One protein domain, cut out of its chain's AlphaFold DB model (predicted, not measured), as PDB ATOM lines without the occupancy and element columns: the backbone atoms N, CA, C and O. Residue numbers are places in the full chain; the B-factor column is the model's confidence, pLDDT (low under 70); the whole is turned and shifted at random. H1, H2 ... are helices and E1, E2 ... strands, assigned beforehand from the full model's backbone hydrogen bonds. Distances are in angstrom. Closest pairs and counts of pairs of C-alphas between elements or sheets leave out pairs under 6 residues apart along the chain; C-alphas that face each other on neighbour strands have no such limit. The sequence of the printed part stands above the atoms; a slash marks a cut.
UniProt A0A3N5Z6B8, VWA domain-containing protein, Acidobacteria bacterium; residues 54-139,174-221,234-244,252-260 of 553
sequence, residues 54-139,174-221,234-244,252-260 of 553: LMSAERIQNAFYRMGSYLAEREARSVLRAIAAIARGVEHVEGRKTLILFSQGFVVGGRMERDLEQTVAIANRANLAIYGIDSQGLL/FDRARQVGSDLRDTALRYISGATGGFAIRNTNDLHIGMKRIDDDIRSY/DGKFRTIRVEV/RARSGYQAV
ATOM      1  N   LEU A  54    -118.469 131.225 441.788       53.56
ATOM      2  CA  LEU A  54    -117.149 131.661 441.317       53.56
ATOM      3  C   LEU A  54    -116.600 132.832 442.144       53.56
ATOM      4  O   LEU A  54    -115.461 132.779 442.599       53.56
ATOM      5  N   MET A  55    -117.418 133.849 442.424       49.78
ATOM      6  CA  MET A  55    -117.022 135.005 443.241       49.78
ATOM      7  C   MET A  55    -116.744 134.620 444.700       49.78
ATOM      8  O   MET A  55    -115.843 135.175 445.330       49.78
ATOM      9  N   SER A  56    -117.503 133.681 445.269       49.94
ATOM     10  CA  SER A  56    -117.248 133.170 446.622       49.94
ATOM     11  C   SER A  56    -116.011 132.273 446.668       49.94
ATOM     12  O   SER A  56    -115.201 132.429 447.581       49.94
ATOM     13  N   ALA A  57    -115.796 131.425 445.662       51.38
ATOM     14  CA  ALA A  57    -114.592 130.616 445.518       51.38
ATOM     15  C   ALA A  57    -113.339 131.487 445.340       51.38
ATOM     16  O   ALA A  57    -112.339 131.257 446.018       51.38
ATOM     17  N   GLU A  58    -113.408 132.545 444.528       47.34
ATOM     18  CA  GLU A  58    -112.325 133.518 444.356       47.34
ATOM     19  C   GLU A  58    -112.043 134.284 445.660       47.34
ATOM     20  O   GLU A  58    -110.887 134.480 446.038       47.34
ATOM     21  N   ARG A  59    -113.081 134.675 446.415       51.12
ATOM     22  CA  ARG A  59    -112.919 135.302 447.741       51.12
ATOM     23  C   ARG A  59    -112.276 134.359 448.756       51.12
ATOM     24  O   ARG A  59    -111.372 134.789 449.469       51.12
ATOM     25  N   ILE A  60    -112.710 133.099 448.818       52.25
ATOM     26  CA  ILE A  60    -112.149 132.074 449.714       52.25
ATOM     27  C   ILE A  60    -110.690 131.797 449.341       52.25
ATOM     28  O   ILE A  60    -109.825 131.774 450.215       52.25
ATOM     29  N   GLN A  61    -110.395 131.669 448.049       46.78
ATOM     30  CA  GLN A  61    -109.045 131.469 447.539       46.78
ATOM     31  C   GLN A  61    -108.137 132.667 447.859       46.78
ATOM     32  O   GLN A  61    -107.035 132.490 448.377       46.78
ATOM     33  N   ASN A  62    -108.609 133.897 447.640       47.38
ATOM     34  CA  ASN A  62    -107.876 135.113 447.995       47.38
ATOM     35  C   ASN A  62    -107.665 135.248 449.512       47.38
ATOM     36  O   ASN A  62    -106.588 135.660 449.941       47.38
ATOM     37  N   ALA A  63    -108.653 134.885 450.334       42.47
ATOM     38  CA  ALA A  63    -108.518 134.862 451.790       42.47
ATOM     39  C   ALA A  63    -107.486 133.817 452.250       42.47
ATOM     40  O   ALA A  63    -106.654 134.112 453.108       42.47
ATOM     41  N   PHE A  64    -107.479 132.634 451.631       46.69
ATOM     42  CA  PHE A  64    -106.515 131.572 451.908       46.69
ATOM     43  C   PHE A  64    -105.086 131.976 451.518       46.69
ATOM     44  O   PHE A  64    -104.166 131.823 452.321       46.69
ATOM     45  N   TYR A  65    -104.893 132.581 450.339       49.94
ATOM     46  CA  TYR A  65    -103.588 133.109 449.929       49.94
ATOM     47  C   TYR A  65    -103.090 134.222 450.855       49.94
ATOM     48  O   TYR A  65    -101.915 134.217 451.217       49.94
ATOM     49  N   ARG A  66    -103.970 135.136 451.290       50.66
ATOM     50  CA  ARG A  66    -103.624 136.196 452.258       50.66
ATOM     51  C   ARG A  66    -103.226 135.633 453.622       50.66
ATOM     52  O   ARG A  66    -102.270 136.114 454.223       50.66
ATOM     53  N   MET A  67    -103.940 134.618 454.110       48.12
ATOM     54  CA  MET A  67    -103.616 133.960 455.379       48.12
ATOM     55  C   MET A  67    -102.284 133.205 455.288       48.12
ATOM     56  O   MET A  67    -101.428 133.347 456.160       48.12
ATOM     57  N   GLY A  68    -102.077 132.448 454.207       52.00
ATOM     58  CA  GLY A  68    -100.835 131.720 453.956       52.00
ATOM     59  C   GLY A  68     -99.625 132.644 453.813       52.00
ATOM     60  O   GLY A  68     -98.585 132.379 454.414       52.00
ATOM     61  N   SER A  69     -99.762 133.762 453.088       57.88
ATOM     62  CA  SER A  69     -98.686 134.749 452.968       57.88
ATOM     63  C   SER A  69     -98.380 135.414 454.309       57.88
ATOM     64  O   SER A  69     -97.214 135.558 454.652       57.88
ATOM     65  N   TYR A  70     -99.398 135.749 455.109       57.56
ATOM     66  CA  TYR A  70     -99.207 136.332 456.439       57.56
ATOM     67  C   TYR A  70     -98.441 135.402 457.394       57.56
ATOM     68  O   TYR A  70     -97.507 135.833 458.074       57.56
ATOM     69  N   LEU A  71     -98.806 134.116 457.437       63.03
ATOM     70  CA  LEU A  71     -98.117 133.130 458.277       63.03
ATOM     71  C   LEU A  71     -96.665 132.924 457.832       63.03
ATOM     72  O   LEU A  71     -95.766 132.926 458.673       63.03
ATOM     73  N   ALA A  72     -96.433 132.816 456.523       64.94
ATOM     74  CA  ALA A  72     -95.093 132.663 455.971       64.94
ATOM     75  C   ALA A  72     -94.212 133.903 456.209       64.94
ATOM     76  O   ALA A  72     -93.039 133.766 456.550       64.94
ATOM     77  N   GLU A  73     -94.776 135.111 456.109       68.19
ATOM     78  CA  GLU A  73     -94.063 136.352 456.426       68.19
ATOM     79  C   GLU A  73     -93.659 136.415 457.907       68.19
ATOM     80  O   GLU A  73     -92.542 136.818 458.244       68.19
ATOM     81  N   ARG A  74     -94.543 135.984 458.816       71.38
ATOM     82  CA  ARG A  74     -94.243 135.945 460.254       71.38
ATOM     83  C   ARG A  74     -93.104 134.971 460.572       71.38
ATOM     84  O   ARG A  74     -92.237 135.315 461.376       71.38
ATOM     85  N   GLU A  75     -93.102 133.797 459.943       77.50
ATOM     86  CA  GLU A  75     -92.042 132.788 460.072       77.50
ATOM     87  C   GLU A  75     -90.710 133.292 459.504       77.50
ATOM     88  O   GLU A  75     -89.693 133.288 460.193       77.50
ATOM     89  N   ALA A  76     -90.705 133.819 458.279       83.12
ATOM     90  CA  ALA A  76     -89.495 134.369 457.680       83.12
ATOM     91  C   ALA A  76     -88.914 135.511 458.535       83.12
ATOM     92  O   ALA A  76     -87.700 135.618 458.709       83.12
ATOM     93  N   ARG A  77     -89.769 136.351 459.135       82.38
ATOM     94  CA  ARG A  77     -89.323 137.516 459.907       82.38
ATOM     95  C   ARG A  77     -88.648 137.100 461.206       82.38
ATOM     96  O   ARG A  77     -87.681 137.748 461.605       82.38
ATOM     97  N   SER A  78     -89.138 136.055 461.874       83.25
ATOM     98  CA  SER A  78     -88.491 135.549 463.088       83.25
ATOM     99  C   SER A  78     -87.105 134.977 462.774       83.25
ATOM    100  O   SER A  78     -86.150 135.316 463.472       83.25
ATOM    101  N   VAL A  79     -86.971 134.211 461.686       89.81
ATOM    102  CA  VAL A  79     -85.691 133.631 461.243       89.81
ATOM    103  C   VAL A  79     -84.680 134.722 460.881       89.81
ATOM    104  O   VAL A  79     -83.564 134.723 461.397       89.81
ATOM    105  N   LEU A  80     -85.070 135.692 460.048       90.62
ATOM    106  CA  LEU A  80     -84.186 136.787 459.632       90.62
ATOM    107  C   LEU A  80     -83.713 137.634 460.819       90.62
ATOM    108  O   LEU A  80     -82.525 137.939 460.935       90.62
ATOM    109  N   ARG A  81     -84.611 137.949 461.762       86.56
ATOM    110  CA  ARG A  81     -84.246 138.668 462.992       86.56
ATOM    111  C   ARG A  81     -83.282 137.876 463.866       86.56
ATOM    112  O   ARG A  81     -82.350 138.473 464.397       86.56
ATOM    113  N   ALA A  82     -83.479 136.565 464.000       91.94
ATOM    114  CA  ALA A  82     -82.575 135.710 464.764       91.94
ATOM    115  C   ALA A  82     -81.165 135.702 464.152       91.94
ATOM    116  O   ALA A  82     -80.188 135.908 464.865       91.94
ATOM    117  N   ILE A  83     -81.058 135.560 462.827       94.06
ATOM    118  CA  ILE A  83     -79.771 135.617 462.115       94.06
ATOM    119  C   ILE A  83     -79.103 136.984 462.306       94.06
ATOM    120  O   ILE A  83     -77.922 137.044 462.646       94.06
ATOM    121  N   ALA A  84     -79.848 138.080 462.140       89.56
ATOM    122  CA  ALA A  84     -79.325 139.433 462.328       89.56
ATOM    123  C   ALA A  84     -78.862 139.697 463.774       89.56
ATOM    124  O   ALA A  84     -77.882 140.412 463.981       89.56
ATOM    125  N   ALA A  85     -79.553 139.134 464.770       85.94
ATOM    126  CA  ALA A  85     -79.163 139.230 466.174       85.94
ATOM    127  C   ALA A  85     -77.886 138.429 466.467       85.94
ATOM    128  O   ALA A  85     -76.980 138.953 467.108       85.94
ATOM    129  N   ILE A  86     -77.777 137.199 465.943       94.69
ATOM    130  CA  ILE A  86     -76.561 136.376 466.061       94.69
ATOM    131  C   ILE A  86     -75.374 137.097 465.424       94.69
ATOM    132  O   ILE A  86     -74.332 137.221 466.060       94.69
ATOM    133  N   ALA A  87     -75.538 137.612 464.201       93.00
ATOM    134  CA  ALA A  87     -74.495 138.343 463.489       93.00
ATOM    135  C   ALA A  87     -73.975 139.543 464.294       93.00
ATOM    136  O   ALA A  87     -72.766 139.671 464.461       93.00
ATOM    137  N   ARG A  88     -74.871 140.361 464.862       86.81
ATOM    138  CA  ARG A  88     -74.490 141.471 465.754       86.81
ATOM    139  C   ARG A  88     -73.789 140.986 467.023       86.81
ATOM    140  O   ARG A  88     -72.761 141.532 467.407       86.81
ATOM    141  N   GLY A  89     -74.299 139.926 467.649       88.56
ATOM    142  CA  GLY A  89     -73.712 139.363 468.866       88.56
ATOM    143  C   GLY A  89     -72.277 138.862 468.677       88.56
ATOM    144  O   GLY A  89     -71.461 138.982 469.588       88.56
ATOM    145  N   VAL A  90     -71.941 138.347 467.490       92.56
ATOM    146  CA  VAL A  90     -70.592 137.850 467.171       92.56
ATOM    147  C   VAL A  90     -69.728 138.860 466.416       92.56
ATOM    148  O   VAL A  90     -68.629 138.507 465.992       92.56
ATOM    149  N   GLU A  91     -70.183 140.100 466.223       86.94
ATOM    150  CA  GLU A  91     -69.460 141.109 465.438       86.94
ATOM    151  C   GLU A  91     -68.050 141.363 465.996       86.94
ATOM    152  O   GLU A  91     -67.082 141.316 465.240       86.94
ATOM    153  N   HIS A  92     -67.935 141.480 467.322       84.00
ATOM    154  CA  HIS A  92     -66.691 141.742 468.059       84.00
ATOM    155  C   HIS A  92     -65.687 140.579 468.067       84.00
ATOM    156  O   HIS A  92     -64.540 140.760 468.465       84.00
ATOM    157  N   VAL A  93     -66.099 139.374 467.665       90.75
ATOM    158  CA  VAL A  93     -65.181 138.233 467.548       90.75
ATOM    159  C   VAL A  93     -64.274 138.473 466.339       90.75
ATOM    160  O   VAL A  93     -64.747 138.880 465.286       90.75
ATOM    161  N   GLU A  94     -62.973 138.238 466.427       85.25
ATOM    162  CA  GLU A  94     -62.102 138.413 465.257       85.25
ATOM    163  C   GLU A  94     -62.209 137.225 464.276       85.25
ATOM    164  O   GLU A  94     -62.528 136.099 464.658       85.25
ATOM    165  N   GLY A  95     -61.937 137.462 462.988       86.31
ATOM    166  CA  GLY A  95     -61.877 136.411 461.960       86.31
ATOM    167  C   GLY A  95     -63.198 136.097 461.241       86.31
ATOM    168  O   GLY A  95     -64.200 136.797 461.395       86.31
ATOM    169  N   ARG A  96     -63.182 135.081 460.362       88.88
ATOM    170  CA  ARG A  96     -64.376 134.584 459.646       88.88
ATOM    171  C   ARG A  96     -65.166 133.668 460.577       88.88
ATOM    172  O   ARG A  96     -64.622 132.679 461.057       88.88
ATOM    173  N   LYS A  97     -66.439 133.981 460.803       93.12
ATOM    174  CA  LYS A  97     -67.351 133.168 461.616       93.12
ATOM    175  C   LYS A  97     -68.257 132.339 460.723       93.12
ATOM    176  O   LYS A  97     -68.530 132.717 459.584       93.12
ATOM    177  N   THR A  98     -68.771 131.251 461.277       93.50
ATOM    178  CA  THR A  98     -69.634 130.314 460.563       93.50
ATOM    179  C   THR A  98     -70.933 130.103 461.326       93.50
ATOM    180  O   THR A  98     -70.910 129.751 462.503       93.50
ATOM    181  N   LEU A  99     -72.062 130.273 460.638       95.56
ATOM    182  CA  LEU A  99     -73.382 129.852 461.098       95.56
ATOM    183  C   LEU A  99     -73.864 128.689 460.230       95.56
ATOM    184  O   LEU A  99     -74.030 128.841 459.022       95.56
ATOM    185  N   ILE A 100     -74.133 127.543 460.851       94.69
ATOM    186  CA  ILE A 100     -74.802 126.416 460.196       94.69
ATOM    187  C   ILE A 100     -76.290 126.511 460.528       94.69
ATOM    188  O   ILE A 100     -76.688 126.371 461.683       94.69
ATOM    189  N   LEU A 101     -77.106 126.794 459.517       93.62
ATOM    190  CA  LEU A 101     -78.539 127.022 459.652       93.62
ATOM    191  C   LEU A 101     -79.312 125.796 459.168       93.62
ATOM    192  O   LEU A 101     -79.496 125.613 457.967       93.62
ATOM    193  N   PHE A 102     -79.818 124.993 460.099       90.88
ATOM    194  CA  PHE A 102     -80.778 123.934 459.792       90.88
ATOM    195  C   PHE A 102     -82.169 124.549 459.617       90.88
ATOM    196  O   PHE A 102     -82.692 125.180 460.534       90.88
ATOM    197  N   SER A 103     -82.758 124.412 458.432       88.06
ATOM    198  CA  SER A 103     -84.044 125.033 458.103       88.06
ATOM    199  C   SER A 103     -84.750 124.256 456.998       88.06
ATOM    200  O   SER A 103     -84.094 123.704 456.128       88.06
ATOM    201  N   GLN A 104     -86.083 124.236 456.986       79.94
ATOM    202  CA  GLN A 104     -86.880 123.747 455.844       79.94
ATOM    203  C   GLN A 104     -87.030 124.812 454.738       79.94
ATOM    204  O   GLN A 104     -87.902 124.714 453.876       79.94
ATOM    205  N   GLY A 105     -86.245 125.892 454.819       77.88
ATOM    206  CA  GLY A 105     -86.454 127.105 454.043       77.88
ATOM    207  C   GLY A 105     -87.657 127.912 454.536       77.88
ATOM    208  O   GLY A 105     -88.461 127.466 455.352       77.88
ATOM    209  N   PHE A 106     -87.777 129.138 454.041       83.19
ATOM    210  CA  PHE A 106     -88.856 130.056 454.400       83.19
ATOM    211  C   PHE A 106     -89.214 130.917 453.193       83.19
ATOM    212  O   PHE A 106     -88.365 131.220 452.355       83.19
ATOM    213  N   VAL A 107     -90.487 131.291 453.074       75.06
ATOM    214  CA  VAL A 107     -90.950 132.088 451.933       75.06
ATOM    215  C   VAL A 107     -90.738 133.563 452.236       75.06
ATOM    216  O   VAL A 107     -91.250 134.085 453.221       75.06
ATOM    217  N   VAL A 108     -90.016 134.245 451.352       71.31
ATOM    218  CA  VAL A 108     -89.819 135.693 451.421       71.31
ATOM    219  C   VAL A 108     -90.762 136.345 450.416       71.31
ATOM    220  O   VAL A 108     -90.586 136.221 449.205       71.31
ATOM    221  N   GLY A 109     -91.811 136.996 450.924       67.25
ATOM    222  CA  GLY A 109     -92.702 137.818 450.104       67.25
ATOM    223  C   GLY A 109     -92.014 139.109 449.652       67.25
ATOM    224  O   GLY A 109     -91.056 139.552 450.283       67.25
ATOM    225  N   GLY A 110     -92.535 139.771 448.612       66.00
ATOM    226  CA  GLY A 110     -91.916 140.982 448.043       66.00
ATOM    227  C   GLY A 110     -91.667 142.114 449.052       66.00
ATOM    228  O   GLY A 110     -90.709 142.870 448.927       66.00
ATOM    229  N   ARG A 111     -92.474 142.202 450.119       64.31
ATOM    230  CA  ARG A 111     -92.284 143.192 451.196       64.31
ATOM    231  C   ARG A 111     -91.083 142.883 452.098       64.31
ATOM    232  O   ARG A 111     -90.584 143.796 452.747       64.31
ATOM    233  N   MET A 112     -90.642 141.627 452.135       73.31
ATOM    234  CA  MET A 112     -89.583 141.107 453.002       73.31
ATOM    235  C   MET A 112     -88.250 140.877 452.291       73.31
ATOM    236  O   MET A 112     -87.260 140.580 452.953       73.31
ATOM    237  N   GLU A 113     -88.193 141.031 450.967       79.19
ATOM    238  CA  GLU A 113     -86.930 140.949 450.218       79.19
ATOM    239  C   GLU A 113     -85.900 141.944 450.784       79.19
ATOM    240  O   GLU A 113     -84.737 141.596 450.974       79.19
ATOM    241  N   ARG A 114     -86.361 143.127 451.213       76.38
ATOM    242  CA  ARG A 114     -85.533 144.117 451.921       76.38
ATOM    243  C   ARG A 114     -85.015 143.624 453.274       76.38
ATOM    244  O   ARG A 114     -83.840 143.809 453.569       76.38
ATOM    245  N   ASP A 115     -85.858 142.977 454.081       81.50
ATOM    246  CA  ASP A 115     -85.452 142.427 455.386       81.50
ATOM    247  C   ASP A 115     -84.370 141.341 455.205       81.50
ATOM    248  O   ASP A 115     -83.424 141.235 455.994       81.50
ATOM    249  N   LEU A 116     -84.492 140.536 454.144       87.25
ATOM    250  CA  LEU A 116     -83.518 139.513 453.775       87.25
ATOM    251  C   LEU A 116     -82.174 140.135 453.366       87.25
ATOM    252  O   LEU A 116     -81.133 139.728 453.884       87.25
ATOM    253  N   GLU A 117     -82.191 141.132 452.479       84.75
ATOM    254  CA  GLU A 117     -80.992 141.864 452.044       84.75
ATOM    255  C   GLU A 117     -80.282 142.557 453.216       84.75
ATOM    256  O   GLU A 117     -79.059 142.466 453.342       84.75
ATOM    257  N   GLN A 118     -81.037 143.178 454.125       83.12
ATOM    258  CA  GLN A 118     -80.486 143.778 455.342       83.12
ATOM    259  C   GLN A 118     -79.833 142.735 456.249       83.12
ATOM    260  O   GLN A 118     -78.737 142.951 456.760       83.12
ATOM    261  N   THR A 119     -80.463 141.572 456.416       89.81
ATOM    262  CA  THR A 119     -79.891 140.472 457.207       89.81
ATOM    263  C   THR A 119     -78.566 139.990 456.609       89.81
ATOM    264  O   THR A 119     -77.600 139.774 457.343       89.81
ATOM    265  N   VAL A 120     -78.483 139.888 455.277       90.44
ATOM    266  CA  VAL A 120     -77.235 139.581 454.559       90.44
ATOM    267  C   VAL A 120     -76.175 140.658 454.796       90.44
ATOM    268  O   VAL A 120     -75.017 140.320 455.038       90.44
ATOM    269  N   ALA A 121     -76.541 141.941 454.740       86.44
ATOM    270  CA  ALA A 121     -75.611 143.045 454.976       86.44
ATOM    271  C   ALA A 121     -75.017 142.998 456.395       86.44
ATOM    272  O   ALA A 121     -73.795 143.072 456.548       86.44
ATOM    273  N   ILE A 122     -75.861 142.781 457.410       87.56
ATOM    274  CA  ILE A 122     -75.447 142.633 458.814       87.56
ATOM    275  C   ILE A 122     -74.506 141.428 458.976       87.56
ATOM    276  O   ILE A 122     -73.428 141.555 459.555       87.56
ATOM    277  N   ALA A 123     -74.863 140.265 458.416       92.00
ATOM    278  CA  ALA A 123     -74.025 139.066 458.471       92.00
ATOM    279  C   ALA A 123     -72.657 139.277 457.798       92.00
ATOM    280  O   ALA A 123     -71.618 138.936 458.364       92.00
ATOM    281  N   ASN A 124     -72.638 139.906 456.620       89.88
ATOM    282  CA  ASN A 124     -71.404 140.202 455.897       89.88
ATOM    283  C   ASN A 124     -70.479 141.142 456.675       89.88
ATOM    284  O   ASN A 124     -69.258 140.951 456.644       89.88
ATOM    285  N   ARG A 125     -71.023 142.133 457.386       86.31
ATOM    286  CA  ARG A 125     -70.208 143.042 458.197       86.31
ATOM    287  C   ARG A 125     -69.611 142.366 459.420       86.31
ATOM    288  O   ARG A 125     -68.421 142.526 459.670       86.31
ATOM    289  N   ALA A 126     -70.387 141.511 460.078       89.81
ATOM    290  CA  ALA A 126     -69.897 140.659 461.153       89.81
ATOM    291  C   ALA A 126     -68.901 139.582 460.677       89.81
ATOM    292  O   ALA A 126     -68.397 138.822 461.500       89.81
ATOM    293  N   ASN A 127     -68.602 139.492 459.372       90.06
ATOM    294  CA  ASN A 127     -67.801 138.431 458.758       90.06
ATOM    295  C   ASN A 127     -68.364 137.022 459.038       90.06
ATOM    296  O   ASN A 127     -67.609 136.069 459.234       90.06
ATOM    297  N   LEU A 128     -69.695 136.907 459.071       93.81
ATOM    298  CA  LEU A 128     -70.433 135.673 459.319       93.81
ATOM    299  C   LEU A 128     -70.861 135.028 457.992       93.81
ATOM    300  O   LEU A 128     -71.729 135.552 457.296       93.81
ATOM    301  N   ALA A 129     -70.281 133.874 457.665       93.62
ATOM    302  CA  ALA A 129     -70.710 133.039 456.547       93.62
ATOM    303  C   ALA A 129     -71.826 132.083 456.990       93.62
ATOM    304  O   ALA A 129     -71.697 131.403 458.012       93.62
ATOM    305  N   ILE A 130     -72.915 132.019 456.220       95.38
ATOM    306  CA  ILE A 130     -74.080 131.189 456.540       95.38
ATOM    307  C   ILE A 130     -74.120 129.973 455.610       95.38
ATOM    308  O   ILE A 130     -74.077 130.110 454.388       95.38
ATOM    309  N   TYR A 131     -74.242 128.782 456.191       94.50
ATOM    310  CA  TYR A 131     -74.423 127.525 455.467       94.50
ATOM    311  C   TYR A 131     -75.797 126.956 455.797       94.50
ATOM    312  O   TYR A 131     -76.041 126.519 456.921       94.50
ATOM    313  N   GLY A 132     -76.708 126.988 454.829       92.38
ATOM    314  CA  GLY A 132     -78.035 126.401 454.977       92.38
ATOM    315  C   GLY A 132     -77.997 124.881 454.840       92.38
ATOM    316  O   GLY A 132     -77.429 124.364 453.883       92.38
ATOM    317  N   ILE A 133     -78.635 124.161 455.752       90.88
ATOM    318  CA  ILE A 133     -78.896 122.728 455.629       90.88
ATOM    319  C   ILE A 133     -80.403 122.547 455.582       90.88
ATOM    320  O   ILE A 133     -81.105 122.868 456.543       90.88
ATOM    321  N   ASP A 134     -80.884 122.041 454.453       87.19
ATOM    322  CA  ASP A 134     -82.283 121.689 454.293       87.19
ATOM    323  C   ASP A 134     -82.634 120.484 455.163       87.19
ATOM    324  O   ASP A 134     -82.188 119.359 454.933       87.19
ATOM    325  N   SER A 135     -83.438 120.742 456.189       84.69
ATOM    326  CA  SER A 135     -83.888 119.714 457.128       84.69
ATOM    327  C   SER A 135     -84.975 118.785 456.568       84.69
ATOM    328  O   SER A 135     -85.317 117.813 457.237       84.69
ATOM    329  N   GLN A 136     -85.517 119.046 455.370       79.00
ATOM    330  CA  GLN A 136     -86.493 118.156 454.723       79.00
ATOM    331  C   GLN A 136     -85.847 116.915 454.082       79.00
ATOM    332  O   GLN A 136     -86.545 115.943 453.796       79.00
ATOM    333  N   GLY A 137     -84.522 116.914 453.904       76.38
ATOM    334  CA  GLY A 137     -83.779 115.772 453.372       76.38
ATOM    335  C   GLY A 137     -83.929 115.597 451.858       76.38
ATOM    336  O   GLY A 137     -84.036 116.562 451.103       76.38
ATOM    337  N   LEU A 138     -83.868 114.351 451.382       76.81
ATOM    338  CA  LEU A 138     -84.081 114.021 449.972       76.81
ATOM    339  C   LEU A 138     -85.578 114.043 449.640       76.81
ATOM    340  O   LEU A 138     -86.298 113.082 449.915       76.81
ATOM    341  N   LEU A 139     -86.025 115.113 448.987       63.12
ATOM    342  CA  LEU A 139     -87.335 115.150 448.348       63.12
ATOM    343  C   LEU A 139     -87.266 114.385 447.014       63.12
ATOM    344  O   LEU A 139     -86.383 114.676 446.197       63.12
ATOM    345  N   PHE A 174     -87.055 136.471 443.506       59.31
ATOM    346  CA  PHE A 174     -88.186 135.935 444.253       59.31
ATOM    347  C   PHE A 174     -89.516 136.103 443.508       59.31
ATOM    348  O   PHE A 174     -90.383 135.244 443.660       59.31
ATOM    349  N   ASP A 175     -89.681 137.129 442.662       55.31
ATOM    350  CA  ASP A 175     -90.806 137.214 441.713       55.31
ATOM    351  C   ASP A 175     -90.794 136.020 440.747       55.31
ATOM    352  O   ASP A 175     -91.816 135.358 440.553       55.31
ATOM    353  N   ARG A 176     -89.613 135.674 440.218       56.66
ATOM    354  CA  ARG A 176     -89.444 134.503 439.348       56.66
ATOM    355  C   ARG A 176     -89.694 133.194 440.101       56.66
ATOM    356  O   ARG A 176     -90.395 132.324 439.591       56.66
ATOM    357  N   ALA A 177     -89.181 133.057 441.326       54.00
ATOM    358  CA  ALA A 177     -89.447 131.883 442.164       54.00
ATOM    359  C   ALA A 177     -90.948 131.722 442.484       54.00
ATOM    360  O   ALA A 177     -91.461 130.602 442.492       54.00
ATOM    361  N   ARG A 178     -91.674 132.837 442.674       57.66
ATOM    362  CA  ARG A 178     -93.138 132.865 442.841       57.66
ATOM    363  C   ARG A 178     -93.899 132.393 441.606       57.66
ATOM    364  O   ARG A 178     -94.919 131.731 441.763       57.66
ATOM    365  N   GLN A 179     -93.409 132.681 440.402       50.56
ATOM    366  CA  GLN A 179     -94.047 132.237 439.157       50.56
ATOM    367  C   GLN A 179     -93.853 130.745 438.862       50.56
ATOM    368  O   GLN A 179     -94.736 130.125 438.277       50.56
ATOM    369  N   VAL A 180     -92.708 130.172 439.247       47.78
ATOM    370  CA  VAL A 180     -92.364 128.765 438.960       47.78
ATOM    371  C   VAL A 180     -92.976 127.799 439.992       47.78
ATOM    372  O   VAL A 180     -93.116 126.613 439.714       47.78
ATOM    373  N   GLY A 181     -93.412 128.298 441.156       43.47
ATOM    374  CA  GLY A 181     -94.250 127.575 442.125       43.47
ATOM    375  C   GLY A 181     -93.555 126.471 442.939       43.47
ATOM    376  O   GLY A 181     -94.010 126.180 444.041       43.47
ATOM    377  N   SER A 182     -92.444 125.898 442.462       48.03
ATOM    378  CA  SER A 182     -91.795 124.726 443.073       48.03
ATOM    379  C   SER A 182     -90.725 125.016 444.138       48.03
ATOM    380  O   SER A 182     -90.461 124.140 444.951       48.03
ATOM    381  N   ASP A 183     -90.114 126.210 444.183       52.97
ATOM    382  CA  ASP A 183     -88.861 126.453 444.946       52.97
ATOM    383  C   ASP A 183     -88.908 127.665 445.907       52.97
ATOM    384  O   ASP A 183     -87.882 128.254 446.265       52.97
ATOM    385  N   LEU A 184     -90.100 128.082 446.339       60.09
ATOM    386  CA  LEU A 184     -90.303 129.317 447.113       60.09
ATOM    387  C   LEU A 184     -89.516 129.387 448.431       60.09
ATOM    388  O   LEU A 184     -88.948 130.432 448.750       60.09
ATOM    389  N   ARG A 185     -89.490 128.291 449.193       64.19
ATOM    390  CA  ARG A 185     -88.818 128.221 450.504       64.19
ATOM    391  C   ARG A 185     -87.303 128.118 450.364       64.19
ATOM    392  O   ARG A 185     -86.549 128.758 451.100       64.19
ATOM    393  N   ASP A 186     -86.864 127.370 449.363       72.44
ATOM    394  CA  ASP A 186     -85.454 127.063 449.173       72.44
ATOM    395  C   ASP A 186     -84.677 128.234 448.582       72.44
ATOM    396  O   ASP A 186     -83.468 128.363 448.796       72.44
ATOM    397  N   THR A 187     -85.360 129.094 447.823       79.62
ATOM    398  CA  THR A 187     -84.750 130.265 447.184       79.62
ATOM    399  C   THR A 187     -84.142 131.199 448.229       79.62
ATOM    400  O   THR A 187     -83.001 131.635 448.064       79.62
ATOM    401  N   ALA A 188     -84.843 131.447 449.340       84.00
ATOM    402  CA  ALA A 188     -84.357 132.323 450.407       84.00
ATOM    403  C   ALA A 188     -83.141 131.731 451.135       84.00
ATOM    404  O   ALA A 188     -82.138 132.422 451.323       84.00
ATOM    405  N   LEU A 189     -83.194 130.435 451.471       87.81
ATOM    406  CA  LEU A 189     -82.094 129.730 452.134       87.81
ATOM    407  C   LEU A 189     -80.830 129.696 451.256       87.81
ATOM    408  O   LEU A 189     -79.717 129.907 451.744       87.81
ATOM    409  N   ARG A 190     -80.987 129.483 449.945       88.00
ATOM    410  CA  ARG A 190     -79.875 129.544 448.980       88.00
ATOM    411  C   ARG A 190     -79.318 130.951 448.844       88.00
ATOM    412  O   ARG A 190     -78.098 131.111 448.844       88.00
ATOM    413  N   TYR A 191     -80.193 131.947 448.734       89.19
ATOM    414  CA  TYR A 191     -79.797 133.341 448.588       89.19
ATOM    415  C   TYR A 191     -78.972 133.810 449.788       89.19
ATOM    416  O   TYR A 191     -77.848 134.269 449.598       89.19
ATOM    417  N   ILE A 192     -79.474 133.629 451.015       91.50
ATOM    418  CA  ILE A 192     -78.780 134.096 452.222       91.50
ATOM    419  C   ILE A 192     -77.435 133.387 452.419       91.50
ATOM    420  O   ILE A 192     -76.440 134.031 452.758       91.50
ATOM    421  N   SER A 193     -77.375 132.081 452.129       93.00
ATOM    422  CA  SER A 193     -76.134 131.308 452.228       93.00
ATOM    423  C   SER A 193     -75.101 131.794 451.208       93.00
ATOM    424  O   SER A 193     -73.962 132.086 451.558       93.00
ATOM    425  N   GLY A 194     -75.499 131.946 449.940       90.88
ATOM    426  CA  GLY A 194     -74.595 132.390 448.878       90.88
ATOM    427  C   GLY A 194     -74.139 133.841 449.045       90.88
ATOM    428  O   GLY A 194     -72.956 134.139 448.896       90.88
ATOM    429  N   ALA A 195     -75.049 134.746 449.409       90.44
ATOM    430  CA  ALA A 195     -74.749 136.169 449.550       90.44
ATOM    431  C   ALA A 195     -73.815 136.481 450.738       90.44
ATOM    432  O   ALA A 195     -73.150 137.521 450.735       90.44
ATOM    433  N   THR A 196     -73.715 135.564 451.709       91.94
ATOM    434  CA  THR A 196     -72.772 135.628 452.841       91.94
ATOM    435  C   THR A 196     -71.479 134.827 452.619       91.94
ATOM    436  O   THR A 196     -70.624 134.755 453.499       91.94
ATOM    437  N   GLY A 197     -71.291 134.244 451.429       88.75
ATOM    438  CA  GLY A 197     -70.093 133.479 451.067       88.75
ATOM    439  C   GLY A 197     -70.094 132.011 451.511       88.75
ATOM    440  O   GLY A 197     -69.055 131.357 451.420       88.75
ATOM    441  N   GLY A 198     -71.225 131.485 451.985       91.25
ATOM    442  CA  GLY A 198     -71.447 130.059 452.234       91.25
ATOM    443  C   GLY A 198     -72.197 129.369 451.088       91.25
ATOM    444  O   GLY A 198     -72.163 129.800 449.931       91.25
ATOM    445  N   PHE A 199     -72.861 128.252 451.387       90.75
ATOM    446  CA  PHE A 199     -73.692 127.510 450.432       90.75
ATOM    447  C   PHE A 199     -74.791 126.723 451.151       90.75
ATOM    448  O   PHE A 199     -74.683 126.451 452.342       90.75
ATOM    449  N   ALA A 200     -75.838 126.348 450.413       90.56
ATOM    450  CA  ALA A 200     -76.901 125.493 450.931       90.56
ATOM    451  C   ALA A 200     -76.685 124.023 450.526       90.56
ATOM    452  O   ALA A 200     -76.360 123.741 449.369       90.56
ATOM    453  N   ILE A 201     -76.897 123.102 451.465       88.44
ATOM    454  CA  ILE A 201     -76.968 121.651 451.265       88.44
ATOM    455  C   ILE A 201     -78.448 121.276 451.222       88.44
ATOM    456  O   ILE A 201     -79.200 121.625 452.128       88.44
ATOM    457  N   ARG A 202     -78.865 120.605 450.149       84.75
ATOM    458  CA  ARG A 202     -80.267 120.313 449.829       84.75
ATOM    459  C   ARG A 202     -80.415 118.928 449.227       84.75
ATOM    460  O   ARG A 202     -79.435 118.400 448.697       84.75
ATOM    461  N   ASN A 203     -81.650 118.418 449.225       78.12
ATOM    462  CA  ASN A 203     -82.050 117.204 448.510       78.12
ATOM    463  C   ASN A 203     -81.100 116.031 448.784       78.12
ATOM    464  O   ASN A 203     -80.672 115.331 447.870       78.12
ATOM    465  N   THR A 204     -80.712 115.859 450.044       80.38
ATOM    466  CA  THR A 204     -79.808 114.790 450.458       80.38
ATOM    467  C   THR A 204     -80.150 114.337 451.866       80.38
ATOM    468  O   THR A 204     -80.410 115.157 452.740       80.38
ATOM    469  N   ASN A 205     -80.119 113.023 452.083       82.06
ATOM    470  CA  ASN A 205     -80.130 112.431 453.423       82.06
ATOM    471  C   ASN A 205     -78.703 112.159 453.931       82.06
ATOM    472  O   ASN A 205     -78.516 111.803 455.091       82.06
ATOM    473  N   ASP A 206     -77.688 112.342 453.080       83.69
ATOM    474  CA  ASP A 206     -76.282 112.259 453.462       83.69
ATOM    475  C   ASP A 206     -75.784 113.644 453.892       83.69
ATOM    476  O   ASP A 206     -75.282 114.448 453.097       83.69
ATOM    477  N   LEU A 207     -75.957 113.929 455.184       83.81
ATOM    478  CA  LEU A 207     -75.426 115.138 455.807       83.81
ATOM    479  C   LEU A 207     -73.903 115.092 455.952       83.81
ATOM    480  O   LEU A 207     -73.284 116.147 456.060       83.81
ATOM    481  N   HIS A 208     -73.282 113.909 455.936       87.69
ATOM    482  CA  HIS A 208     -71.841 113.777 456.125       87.69
ATOM    483  C   HIS A 208     -71.072 114.422 454.968       87.69
ATOM    484  O   HIS A 208     -70.148 115.199 455.214       87.69
ATOM    485  N   ILE A 209     -71.499 114.209 453.719       84.81
ATOM    486  CA  ILE A 209     -70.905 114.880 452.547       84.81
ATOM    487  C   ILE A 209     -71.034 116.406 452.667       84.81
ATOM    488  O   ILE A 209     -70.077 117.145 452.415       84.81
ATOM    489  N   GLY A 210     -72.211 116.883 453.076       86.12
ATOM    490  CA  GLY A 210     -72.472 118.305 453.270       86.12
ATOM    491  C   GLY A 210     -71.588 118.920 454.358       86.12
ATOM    492  O   GLY A 210     -70.909 119.916 454.115       86.12
ATOM    493  N   MET A 211     -71.544 118.289 455.530       89.62
ATOM    494  CA  MET A 211     -70.740 118.728 456.672       89.62
ATOM    495  C   MET A 211     -69.244 118.681 456.376       89.62
ATOM    496  O   MET A 211     -68.533 119.615 456.734       89.62
ATOM    497  N   LYS A 212     -68.766 117.659 455.657       91.00
ATOM    498  CA  LYS A 212     -67.374 117.590 455.199       91.00
ATOM    499  C   LYS A 212     -67.029 118.765 454.287       91.00
ATOM    500  O   LYS A 212     -65.995 119.393 454.467       91.00
ATOM    501  N   ARG A 213     -67.915 119.117 453.352       88.56
ATOM    502  CA  ARG A 213     -67.713 120.277 452.472       88.56
ATOM    503  C   ARG A 213     -67.690 121.597 453.247       88.56
ATOM    504  O   ARG A 213     -66.973 122.511 452.849       88.56
ATOM    505  N   ILE A 214     -68.485 121.714 454.313       90.69
ATOM    506  CA  ILE A 214     -68.448 122.872 455.217       90.69
ATOM    507  C   ILE A 214     -67.106 122.902 455.965       90.69
ATOM    508  O   ILE A 214     -66.448 123.935 455.953       90.69
ATOM    509  N   ASP A 215     -66.668 121.784 456.553       90.94
ATOM    510  CA  ASP A 215     -65.380 121.668 457.259       90.94
ATOM    511  C   ASP A 215     -64.191 122.027 456.351       90.94
ATOM    512  O   ASP A 215     -63.357 122.856 456.722       90.94
ATOM    513  N   ASP A 216     -64.160 121.499 455.124       88.69
ATOM    514  CA  ASP A 216     -63.127 121.815 454.130       88.69
ATOM    515  C   ASP A 216     -63.102 123.324 453.795       88.69
ATOM    516  O   ASP A 216     -62.029 123.917 453.651       88.69
ATOM    517  N   ASP A 217     -64.273 123.973 453.722       87.31
ATOM    518  CA  ASP A 217     -64.397 125.416 453.464       87.31
ATOM    519  C   ASP A 217     -64.003 126.297 454.656       87.31
ATOM    520  O   ASP A 217     -63.521 127.417 454.472       87.31
ATOM    521  N   ILE A 218     -64.224 125.816 455.882       87.06
ATOM    522  CA  ILE A 218     -63.840 126.521 457.110       87.06
ATOM    523  C   ILE A 218     -62.319 126.472 457.294       87.06
ATOM    524  O   ILE A 218     -61.720 127.471 457.692       87.06
ATOM    525  N   ARG A 219     -61.682 125.332 456.997       87.00
ATOM    526  CA  ARG A 219     -60.241 125.121 457.224       87.00
ATOM    527  C   ARG A 219     -59.348 125.903 456.274       87.00
ATOM    528  O   ARG A 219     -58.263 126.317 456.667       87.00
ATOM    529  N   SER A 220     -59.768 126.051 455.020       84.19
ATOM    530  CA  SER A 220     -58.945 126.640 453.962       84.19
ATOM    531  C   SER A 220     -59.696 127.765 453.270       84.19
ATOM    532  O   SER A 220     -60.517 127.531 452.388       84.19
ATOM    533  N   TYR A 221     -59.382 129.004 453.641       82.94
ATOM    534  CA  TYR A 221     -59.934 130.189 452.994       82.94
ATOM    535  C   TYR A 221     -58.865 131.260 452.800       82.94
ATOM    536  O   TYR A 221     -57.871 131.321 453.522       82.94
ATOM    537  N   ASP A 234     -73.454 156.165 449.116       85.62
ATOM    538  CA  ASP A 234     -74.695 156.513 448.413       85.62
ATOM    539  C   ASP A 234     -75.836 155.528 448.726       85.62
ATOM    540  O   ASP A 234     -76.898 155.570 448.107       85.62
ATOM    541  N   GLY A 235     -75.629 154.617 449.675       85.56
ATOM    542  CA  GLY A 235     -76.607 153.615 450.089       85.56
ATOM    543  C   GLY A 235     -76.900 152.541 449.044       85.56
ATOM    544  O   GLY A 235     -77.659 151.619 449.335       85.56
ATOM    545  N   LYS A 236     -76.321 152.623 447.839       86.25
ATOM    546  CA  LYS A 236     -76.572 151.659 446.768       86.25
ATOM    547  C   LYS A 236     -75.817 150.362 447.023       86.25
ATOM    548  O   LYS A 236     -74.742 150.352 447.629       86.25
ATOM    549  N   PHE A 237     -76.367 149.263 446.521       84.81
ATOM    550  CA  PHE A 237     -75.667 147.988 446.513       84.81
ATOM    551  C   PHE A 237     -74.538 148.008 445.480       84.81
ATOM    552  O   PHE A 237     -74.729 148.420 444.334       84.81
ATOM    553  N   ARG A 238     -73.355 147.553 445.887       88.69
ATOM    554  CA  ARG A 238     -72.163 147.443 445.051       88.69
ATOM    555  C   ARG A 238     -71.757 145.989 444.940       88.69
ATOM    556  O   ARG A 238     -71.387 145.365 445.933       88.69
ATOM    557  N   THR A 239     -71.810 145.472 443.721       90.56
ATOM    558  CA  THR A 239     -71.457 144.086 443.420       90.56
ATOM    559  C   THR A 239     -69.958 143.858 443.577       90.56
ATOM    560  O   THR A 239     -69.145 144.642 443.088       90.56
ATOM    561  N   ILE A 240     -69.600 142.751 444.221       89.94
ATOM    562  CA  ILE A 240     -68.236 142.230 444.270       89.94
ATOM    563  C   ILE A 240     -68.176 141.014 443.349       89.94
ATOM    564  O   ILE A 240     -68.975 140.087 443.469       89.94
ATOM    565  N   ARG A 241     -67.210 141.013 442.429       90.62
ATOM    566  CA  ARG A 241     -66.908 139.875 441.561       90.62
ATOM    567  C   ARG A 241     -65.452 139.489 441.762       90.62
ATOM    568  O   ARG A 241     -64.569 140.328 441.618       90.62
ATOM    569  N   VAL A 242     -65.226 138.228 442.110       90.69
ATOM    570  CA  VAL A 242     -63.888 137.669 442.317       90.69
ATOM    571  C   VAL A 242     -63.667 136.582 441.280       90.69
ATOM    572  O   VAL A 242     -64.449 135.637 441.191       90.69
ATOM    573  N   GLU A 243     -62.602 136.723 440.501       91.81
ATOM    574  CA  GLU A 243     -62.215 135.772 439.463       91.81
ATOM    575  C   GLU A 243     -60.802 135.269 439.721       91.81
ATOM    576  O   GLU A 243     -59.933 136.006 440.190       91.81
ATOM    577  N   VAL A 244     -60.574 133.998 439.408       92.94
ATOM    578  CA  VAL A 244     -59.260 133.366 439.507       92.94
ATOM    579  C   VAL A 244     -58.829 132.888 438.132       92.94
ATOM    580  O   VAL A 244     -59.645 132.439 437.335       92.94
ATOM    581  N   ARG A 252     -66.036 131.203 445.726       84.56
ATOM    582  CA  ARG A 252     -67.114 131.583 446.638       84.56
ATOM    583  C   ARG A 252     -66.657 132.799 447.424       84.56
ATOM    584  O   ARG A 252     -65.638 132.764 448.104       84.56
ATOM    585  N   ALA A 253     -67.392 133.884 447.254       85.88
ATOM    586  CA  ALA A 253     -67.130 135.167 447.874       85.88
ATOM    587  C   ALA A 253     -68.463 135.871 448.123       85.88
ATOM    588  O   ALA A 253     -69.493 135.497 447.558       85.88
ATOM    589  N   ARG A 254     -68.433 136.905 448.961       87.44
ATOM    590  CA  ARG A 254     -69.585 137.783 449.183       87.44
ATOM    591  C   ARG A 254     -69.999 138.413 447.850       87.44
ATOM    592  O   ARG A 254     -69.139 138.830 447.076       87.44
ATOM    593  N   SER A 255     -71.301 138.507 447.598       86.00
ATOM    594  CA  SER A 255     -71.841 139.029 446.332       86.00
ATOM    595  C   SER A 255     -71.712 140.548 446.190       86.00
ATOM    596  O   SER A 255     -71.805 141.083 445.085       86.00
ATOM    597  N   GLY A 256     -71.498 141.258 447.296       88.00
ATOM    598  CA  GLY A 256     -71.404 142.707 447.316       88.00
ATOM    599  C   GLY A 256     -71.556 143.286 448.713       88.00
ATOM    600  O   GLY A 256     -71.495 142.570 449.712       88.00
ATOM    601  N   TYR A 257     -71.743 144.598 448.770       85.50
ATOM    602  CA  TYR A 257     -72.002 145.341 449.997       85.50
ATOM    603  C   TYR A 257     -72.908 146.532 449.707       85.50
ATOM    604  O   TYR A 257     -72.904 147.079 448.604       85.50
ATOM    605  N   GLN A 258     -73.673 146.956 450.706       84.50
ATOM    606  CA  GLN A 258     -74.395 148.215 450.632       84.50
ATOM    607  C   GLN A 258     -73.447 149.356 451.010       84.50
ATOM    608  O   GLN A 258     -72.753 149.279 452.023       84.50
ATOM    609  N   ALA A 259     -73.386 150.405 450.191       88.31
ATOM    610  CA  ALA A 259     -72.499 151.542 450.406       88.31
ATOM    611  C   ALA A 259     -73.052 152.494 451.480       88.31
ATOM    612  O   ALA A 259     -73.402 153.639 451.187       88.31
ATOM    613  N   VAL A 260     -73.100 152.021 452.727       86.06
ATOM    614  CA  VAL A 260     -73.478 152.787 453.924       86.06
ATOM    615  C   VAL A 260     -72.350 152.787 454.974       86.06
ATOM    616  O   VAL A 260     -71.550 151.849 455.011       86.06
TER     617      VAL A 260
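This is residues 54 to 139, 174 to 221, 234 to 244 and 252 to 260 of the 553 residues of the protein "VWA domain-containing protein" of Acidobacteria bacterium (UniProt A0A3N5Z6B8). Two parallel strands, E1 and E2, form a small ribbon in the middle of a mostly helical body, with H1 and H2 side by side on one side of it, H5 on the opposite side and H4 packed on E2. Residues 54 to 68 of the long helix H1 stick out as an arm, H3 folds back against H4, and a small antiparallel ribbon, E3 and E4, packs through E4 on H2. The printed part has 154 residues, with five named helices and four named strands in the order H1 E1 H2 E2 H3 H4 H5 E3 E4. It is compact, with a radius of gyration of the C-alphas of 17.2 A and spans of 59 by 44 by 31 A.

H1, residues 54 to 89, is near E1, residues 97 to 103. With its residues 77 to 88 alone H1 touches H2, residues 113 to 125, the same way at a shallow tilt of 11 degrees; their closest C-alphas, of Ala 87 and Ala 123, are 5.1 A apart. E2, residues 128 to 134, is the parallel neighbour of E1, with N 99 and O 129 at 2.9 A and N 131 and O 99 at 2.8 A, within hydrogen-bond range. E1, H2 and E2 make a strand-helix-strand unit, two parallel strands joined through a helix, with a right-handed crossover. H3, residues 174 to 180, and H4, residues 184 to 195, form a helical hairpin; they touch, opposite ways at a steep tilt of 40 degrees, with C-alphas 177 and 184 closest at 5.6 A. H4 also touches H2, at a shallow tilt of 28 degrees, the closest C-alphas being those of Val 120 and Ile 192, 6.2 A apart. The closest C-alphas of E2 and H4, of Ile 130 and Ser 193, are 4.8 A apart. H5, residues 207 to 219, touches no helix; its C-alpha 214 is 7.6 A from C-alpha 131, the closest pair of H5 and E2. E3, residues 237 to 239, and E4, residues 256 to 258, are antiparallel neighbours, with N 238 and O 257 at 2.8 A. The closest C-alphas of H2 and E4, of Ala 121 and Tyr 257, are 6.6 A apart. Every O i to N i+4 pair is within hydrogen-bond range in H1, H2, H3 and H5; in H4 it is 6 of 8.

H1 begins at C-alpha 54 (-117.149, 131.661, 441.317) and is 52.0 A long. E1 measures 18.9 A, H2 18.6 A, E2 19.0 A, H3 9.8 A, H4 17.2 A, H5 18.2 A, E3 6.5 A and E4 7.1 A. E4 ends at C-alpha 258 (-74.395, 148.215, 450.632).

The C-alphas farthest apart, of Leu 54 and Glu 94, are 60.4 A apart. Three cuts interrupt the printed part: C-alphas 139 and 174 are 21.2 A apart, 221 and 234 30.5 A, 244 and 252 10.8 A. The link from H4 to H5 is long. The mean pLDDT of the printed part is 79.3; residues 54 to 73, 109 to 111, 139 and 174 to 185 are under 70.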